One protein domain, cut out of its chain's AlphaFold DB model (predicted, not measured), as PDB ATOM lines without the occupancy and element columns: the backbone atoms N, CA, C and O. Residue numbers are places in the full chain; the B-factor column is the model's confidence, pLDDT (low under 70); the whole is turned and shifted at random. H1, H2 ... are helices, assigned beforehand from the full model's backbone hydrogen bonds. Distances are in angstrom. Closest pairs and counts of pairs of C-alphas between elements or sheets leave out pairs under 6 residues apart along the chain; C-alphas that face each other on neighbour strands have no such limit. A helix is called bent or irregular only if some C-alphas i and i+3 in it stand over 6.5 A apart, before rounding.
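Overview. This is residues 2 to 42 of the 112 residues of the protein "DUF3619 family protein" of Aliikangiella marina (UniProt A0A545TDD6). Two helices of nearly equal size, H1 and H2, make an open, flat V, with their near ends joined by a tight link at the corner and their far ends spread well away from each other. Both arms stick out: residues 2 to 18 and residues 31 to 42 stand free. The printed part has 41 residues with two named helices, H1 then H2, and no named strand, and its class is all helix. It is only just loose, close to extended, with a radius of gyration of the C-alphas of 13.3 A and spans of 34 by 31 by 5 A.

Along the chain. H1 is residues 4 to 20, 24.6 A from first to last C-alpha, and begins with C-alpha 4 at (-54.386, 71.213, -47.373). It ends with C-alpha 20 at (-75.550, 71.655, -59.973). H2 is residues 24 to 39, 22.6 A long between its first and last C-alphas, and ends with C-alpha 39 at (-76.310, 88.206, -41.973). Neither helix is bent or irregular.

Arrangement. H1 and H2 are close but not clearly touching, with 1 pair of C-alphas within 8 A, those of Val 19 and Arg 27, 7.3 A apart. They run opposite ways at a steep tilt of 46 degrees. Their centres are 18.6 A apart. In H1 and H2 every O i to N i+4 pair is within hydrogen-bond range.

Size, cuts and confidence. The two C-alphas farthest apart are those of Asn 2 and Asp 25, at 37.5 A. The printed part has no cut, and the link from H1 to H2, with 3 residues between them, is tight. The mean pLDDT of the printed part is 72.0, and it is under 70 in residues 2 to 5, 18 to 22 and 38 to 42.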
ATOM      1  N   ASN A   2     -48.667  72.440 -48.625       55.22
ATOM      2  CA  ASN A   2     -49.243  72.478 -49.985       55.22
ATOM      3  C   ASN A   2     -50.273  71.358 -50.270       55.22
ATOM      4  O   ASN A   2     -50.716  71.228 -51.408       55.22
ATOM      5  N   ASP A   3     -50.616  70.540 -49.264       60.31
ATOM      6  CA  ASP A   3     -51.611  69.462 -49.393       60.31
ATOM      7  C   ASP A   3     -53.003  69.917 -48.948       60.31
ATOM      8  O   ASP A   3     -53.977  69.638 -49.645       60.31
ATOM      9  N   ASP A   4     -53.099  70.710 -47.876       61.53
ATOM     10  CA  ASP A   4     -54.386  71.213 -47.373       61.53
ATOM     11  C   ASP A   4     -55.157  72.011 -48.432       61.53
ATOM     12  O   ASP A   4     -56.358  71.820 -48.606       61.53
ATOM     13  N   SER A   5     -54.461  72.830 -49.228       69.94
ATOM     14  CA  SER A   5     -55.080  73.628 -50.295       69.94
ATOM     15  C   SER A   5     -55.619  72.771 -51.445       69.94
ATOM     16  O   SER A   5     -56.620  73.127 -52.073       69.94
ATOM     17  N   LYS A   6     -54.989  71.624 -51.728       72.06
ATOM     18  CA  LYS A   6     -55.437  70.698 -52.778       72.06
ATOM     19  C   LYS A   6     -56.668  69.918 -52.339       72.06
ATOM     20  O   LYS A   6     -57.586  69.753 -53.139       72.06
ATOM     21  N   VAL A   7     -56.688  69.472 -51.084       75.81
ATOM     22  CA  VAL A   7     -57.836  68.775 -50.493       75.81
ATOM     23  C   VAL A   7     -59.035  69.718 -50.407       75.81
ATOM     24  O   VAL A   7     -60.123  69.361 -50.850       75.81
ATOM     25  N   GLU A   8     -58.829  70.951 -49.946       73.81
ATOM     26  CA  GLU A   8     -59.881  71.972 -49.884       73.81
ATOM     27  C   GLU A   8     -60.470  72.277 -51.271       73.81
ATOM     28  O   GLU A   8     -61.690  72.319 -51.438       73.81
ATOM     29  N   THR A   9     -59.619  72.407 -52.293       76.56
ATOM     30  CA  THR A   9     -60.071  72.662 -53.671       76.56
ATOM     31  C   THR A   9     -60.916  71.505 -54.218       76.56
ATOM     32  O   THR A   9     -61.963  71.746 -54.816       76.56
ATOM     33  N   GLN A  10     -60.507  70.254 -53.981       76.75
ATOM     34  CA  GLN A  10     -61.254  69.075 -54.439       76.75
ATOM     35  C   GLN A  10     -62.606  68.930 -53.734       76.75
ATOM     36  O   GLN A  10     -63.603  68.600 -54.376       76.75
ATOM     37  N   ILE A  11     -62.655  69.208 -52.428       78.06
ATOM     38  CA  ILE A  11     -63.899  69.163 -51.652       78.06
ATOM     39  C   ILE A  11     -64.873  70.233 -52.148       78.06
ATOM     40  O   ILE A  11     -66.045  69.930 -52.365       78.06
ATOM     41  N   ASN A  12     -64.393  71.458 -52.374       78.31
ATOM     42  CA  ASN A  12     -65.230  72.551 -52.868       78.31
ATOM     43  C   ASN A  12     -65.799  72.246 -54.259       78.31
ATOM     44  O   ASN A  12     -66.989  72.450 -54.487       78.31
ATOM     45  N   GLN A  13     -64.986  71.676 -55.152       79.50
ATOM     46  CA  GLN A  13     -65.422  71.321 -56.501       79.50
ATOM     47  C   GLN A  13     -66.493  70.216 -56.500       79.50
ATOM     48  O   GLN A  13     -67.523  70.356 -57.152       79.50
ATOM     49  N   ALA A  14     -66.313  69.157 -55.703       75.62
ATOM     50  CA  ALA A  14     -67.319  68.097 -55.571       75.62
ATOM     51  C   ALA A  14     -68.646  68.611 -54.975       75.62
ATOM     52  O   ALA A  14     -69.728  68.100 -55.291       75.62
ATOM     53  N   LEU A  15     -68.570  69.625 -54.109       73.88
ATOM     54  CA  LEU A  15     -69.739  70.266 -53.519       73.88
ATOM     55  C   LEU A  15     -70.488  71.121 -54.548       73.88
ATOM     56  O   LEU A  15     -71.714  71.041 -54.618       73.88
ATOM     57  N   ASP A  16     -69.766  71.878 -55.375       74.19
ATOM     58  CA  ASP A  16     -70.343  72.698 -56.444       74.19
ATOM     59  C   ASP A  16     -71.019  71.831 -57.523       74.19
ATOM     60  O   ASP A  16     -72.170  72.095 -57.889       74.19
ATOM     61  N   ASP A  17     -70.389  70.725 -57.928       74.81
ATOM     62  CA  ASP A  17     -70.966  69.747 -58.867       74.81
ATOM     63  C   ASP A  17     -72.239  69.085 -58.300       74.81
ATOM     64  O   ASP A  17     -73.224  68.823 -59.004       74.81
ATOM     65  N   SER A  18     -72.260  68.844 -56.985       66.25
ATOM     66  CA  SER A  18     -73.440  68.320 -56.288       66.25
ATOM     67  C   SER A  18     -74.568  69.351 -56.234       66.25
ATOM     68  O   SER A  18     -75.740  68.987 -56.348       66.25
ATOM     69  N   VAL A  19     -74.236  70.641 -56.113       66.06
ATOM     70  CA  VAL A  19     -75.208  71.741 -56.155       66.06
ATOM     71  C   VAL A  19     -75.801  71.913 -57.552       66.06
ATOM     72  O   VAL A  19     -76.974  72.287 -57.677       66.06
ATOM     73  N   GLU A  20     -75.051  71.580 -58.603       67.56
ATOM     74  CA  GLU A  20     -75.550  71.655 -59.973       67.56
ATOM     75  C   GLU A  20     -76.661  70.624 -60.268       67.56
ATOM     76  O   GLU A  20     -77.599  70.899 -61.022       67.56
ATOM     77  N   ASN A  21     -76.667  69.495 -59.560       67.25
ATOM     78  CA  ASN A  21     -77.735  68.492 -59.642       67.25
ATOM     79  C   ASN A  21     -78.925  68.753 -58.696       67.25
ATOM     80  O   ASN A  21     -79.908  68.009 -58.716       67.25
ATOM     81  N   LEU A  22     -78.883  69.806 -57.869       64.62
ATOM     82  CA  LEU A  22     -79.994  70.139 -56.976       64.62
ATOM     83  C   LEU A  22     -81.131  70.827 -57.733       64.62
ATOM     84  O   LEU A  22     -80.913  71.727 -58.553       64.62
ATOM     85  N   SER A  23     -82.365  70.449 -57.387       70.38
ATOM     86  CA  SER A  23     -83.564  71.075 -57.936       70.38
ATOM     87  C   SER A  23     -83.583  72.589 -57.647       70.38
ATOM     88  O   SER A  23     -83.077  73.034 -56.606       70.38
ATOM     89  N   PRO A  24     -84.181  73.407 -58.532       71.81
ATOM     90  CA  PRO A  24     -84.224  74.865 -58.373       71.81
ATOM     91  C   PRO A  24     -84.771  75.326 -57.012       71.81
ATOM     92  O   PRO A  24     -84.293  76.312 -56.446       71.81
ATOM     93  N   ASP A  25     -85.719  74.576 -56.444       73.62
ATOM     94  CA  ASP A  25     -86.286  74.840 -55.120       73.62
ATOM     95  C   ASP A  25     -85.276  74.635 -53.986       73.62
ATOM     96  O   ASP A  25     -85.233  75.424 -53.037       73.62
ATOM     97  N   VAL A  26     -84.428  73.607 -54.083       74.81
ATOM     98  CA  VAL A  26     -83.371  73.349 -53.098       74.81
ATOM     99  C   VAL A  26     -82.286  74.417 -53.200       74.81
ATOM    100  O   VAL A  26     -81.886  74.962 -52.171       74.81
ATOM    101  N   ARG A  27     -81.888  74.817 -54.416       74.31
ATOM    102  CA  ARG A  27     -80.937  75.927 -54.627       74.31
ATOM    103  C   ARG A  27     -81.443  77.239 -54.022       74.31
ATOM    104  O   ARG A  27     -80.691  77.956 -53.360       74.31
ATOM    105  N   ARG A  28     -82.736  77.540 -54.186       79.44
ATOM    106  CA  ARG A  28     -83.367  78.731 -53.595       79.44
ATOM    107  C   ARG A  28     -83.339  78.696 -52.066       79.44
ATOM    108  O   ARG A  28     -83.010  79.708 -51.445       79.44
ATOM    109  N   ARG A  29     -83.648  77.548 -51.455       80.69
ATOM    110  CA  ARG A  29     -83.569  77.365 -49.993       80.69
ATOM    111  C   ARG A  29     -82.132  77.472 -49.485       80.69
ATOM    112  O   ARG A  29     -81.906  78.123 -48.469       80.69
ATOM    113  N   LEU A  30     -81.167  76.911 -50.212       78.56
ATOM    114  CA  LEU A  30     -79.748  76.982 -49.867       78.56
ATOM    115  C   LEU A  30     -79.243  78.432 -49.867       78.56
ATOM    116  O   LEU A  30     -78.616  78.861 -48.902       78.56
ATOM    117  N   ASN A  31     -79.597  79.219 -50.888       79.25
ATOM    118  CA  ASN A  31     -79.262  80.645 -50.938       79.25
ATOM    119  C   ASN A  31     -79.896  81.435 -49.788       79.25
ATOM    120  O   ASN A  31     -79.237  82.286 -49.196       79.25
ATOM    121  N   GLN A  32     -81.144  81.138 -49.418       83.19
ATOM    122  CA  GLN A  32     -81.782  81.772 -48.258       83.19
ATOM    123  C   GLN A  32     -81.075  81.428 -46.942       83.19
ATOM    124  O   GLN A  32     -80.896  82.303 -46.097       83.19
ATOM    125  N   ILE A  33     -80.654  80.173 -46.768       82.56
ATOM    126  CA  ILE A  33     -79.885  79.740 -45.593       82.56
ATOM    127  C   ILE A  33     -78.520  80.431 -45.570       82.56
ATOM    128  O   ILE A  33     -78.120  80.944 -44.527       82.56
ATOM    129  N   ARG A  34     -77.838  80.516 -46.718       78.00
ATOM    130  CA  ARG A  34     -76.538  81.184 -46.845       78.00
ATOM    131  C   ARG A  34     -76.629  82.660 -46.477       78.00
ATOM    132  O   ARG A  34     -75.833  83.106 -45.660       78.00
ATOM    133  N   MET A  35     -77.628  83.377 -46.997       79.31
ATOM    134  CA  MET A  35     -77.861  84.784 -46.649       79.31
ATOM    135  C   MET A  35     -78.105  84.963 -45.147       79.31
ATOM    136  O   MET A  35     -77.442  85.790 -44.526       79.31
ATOM    137  N   ARG A  36     -78.951  84.124 -44.529       77.75
ATOM    138  CA  ARG A  36     -79.192  84.165 -43.073       77.75
ATOM    139  C   ARG A  36     -77.935  83.877 -42.249       77.75
ATOM    140  O   ARG A  36     -77.720  84.515 -41.225       77.75
ATOM    141  N   ALA A  37     -77.104  82.933 -42.688       70.44
ATOM    142  CA  ALA A  37     -75.851  82.598 -42.016       70.44
ATOM    143  C   ALA A  37     -74.813  83.730 -42.131       70.44
ATOM    144  O   ALA A  37     -74.076  83.990 -41.182       70.44
ATOM    145  N   THR A  38     -74.771  84.436 -43.264       68.38
ATOM    146  CA  THR A  38     -73.880  85.591 -43.451       68.38
ATOM    147  C   THR A  38     -74.384  86.860 -42.765       68.38
ATOM    148  O   THR A  38     -73.570  87.638 -42.274       68.38
ATOM    149  N   GLU A  39     -75.700  87.060 -42.667       67.19
ATOM    150  CA  GLU A  39     -76.310  88.206 -41.973       67.19
ATOM    151  C   GLU A  39     -76.138  88.131 -40.447       67.19
ATOM    152  O   GLU A  39     -76.028  89.165 -39.792       67.19
ATOM    153  N   GLN A  40     -76.024  86.931 -39.863       58.03
ATOM    154  CA  GLN A  40     -75.722  86.774 -38.431       58.03
ATOM    155  C   GLN A  40     -74.270  87.102 -38.057       58.03
ATOM    156  O   GLN A  40     -73.935  87.144 -36.874       58.03
ATOM    157  N   LYS A  41     -73.395  87.410 -39.024       56.56
ATOM    158  CA  LYS A  41     -72.018  87.843 -38.750       56.56
ATOM    159  C   LYS A  41     -71.938  89.353 -38.486       56.56
ATOM    160  O   LYS A  41     -71.053  90.030 -39.004       56.56
ATOM    161  N   THR A  42     -72.854  89.897 -37.682       58.69
ATOM    162  CA  THR A  42     -72.778  91.289 -37.219       58.69
ATOM    163  C   THR A  42     -72.476  91.342 -35.720       58.69
ATOM    164  O   THR A  42     -73.231  90.879 -34.876       58.69
TER     165      THR A  42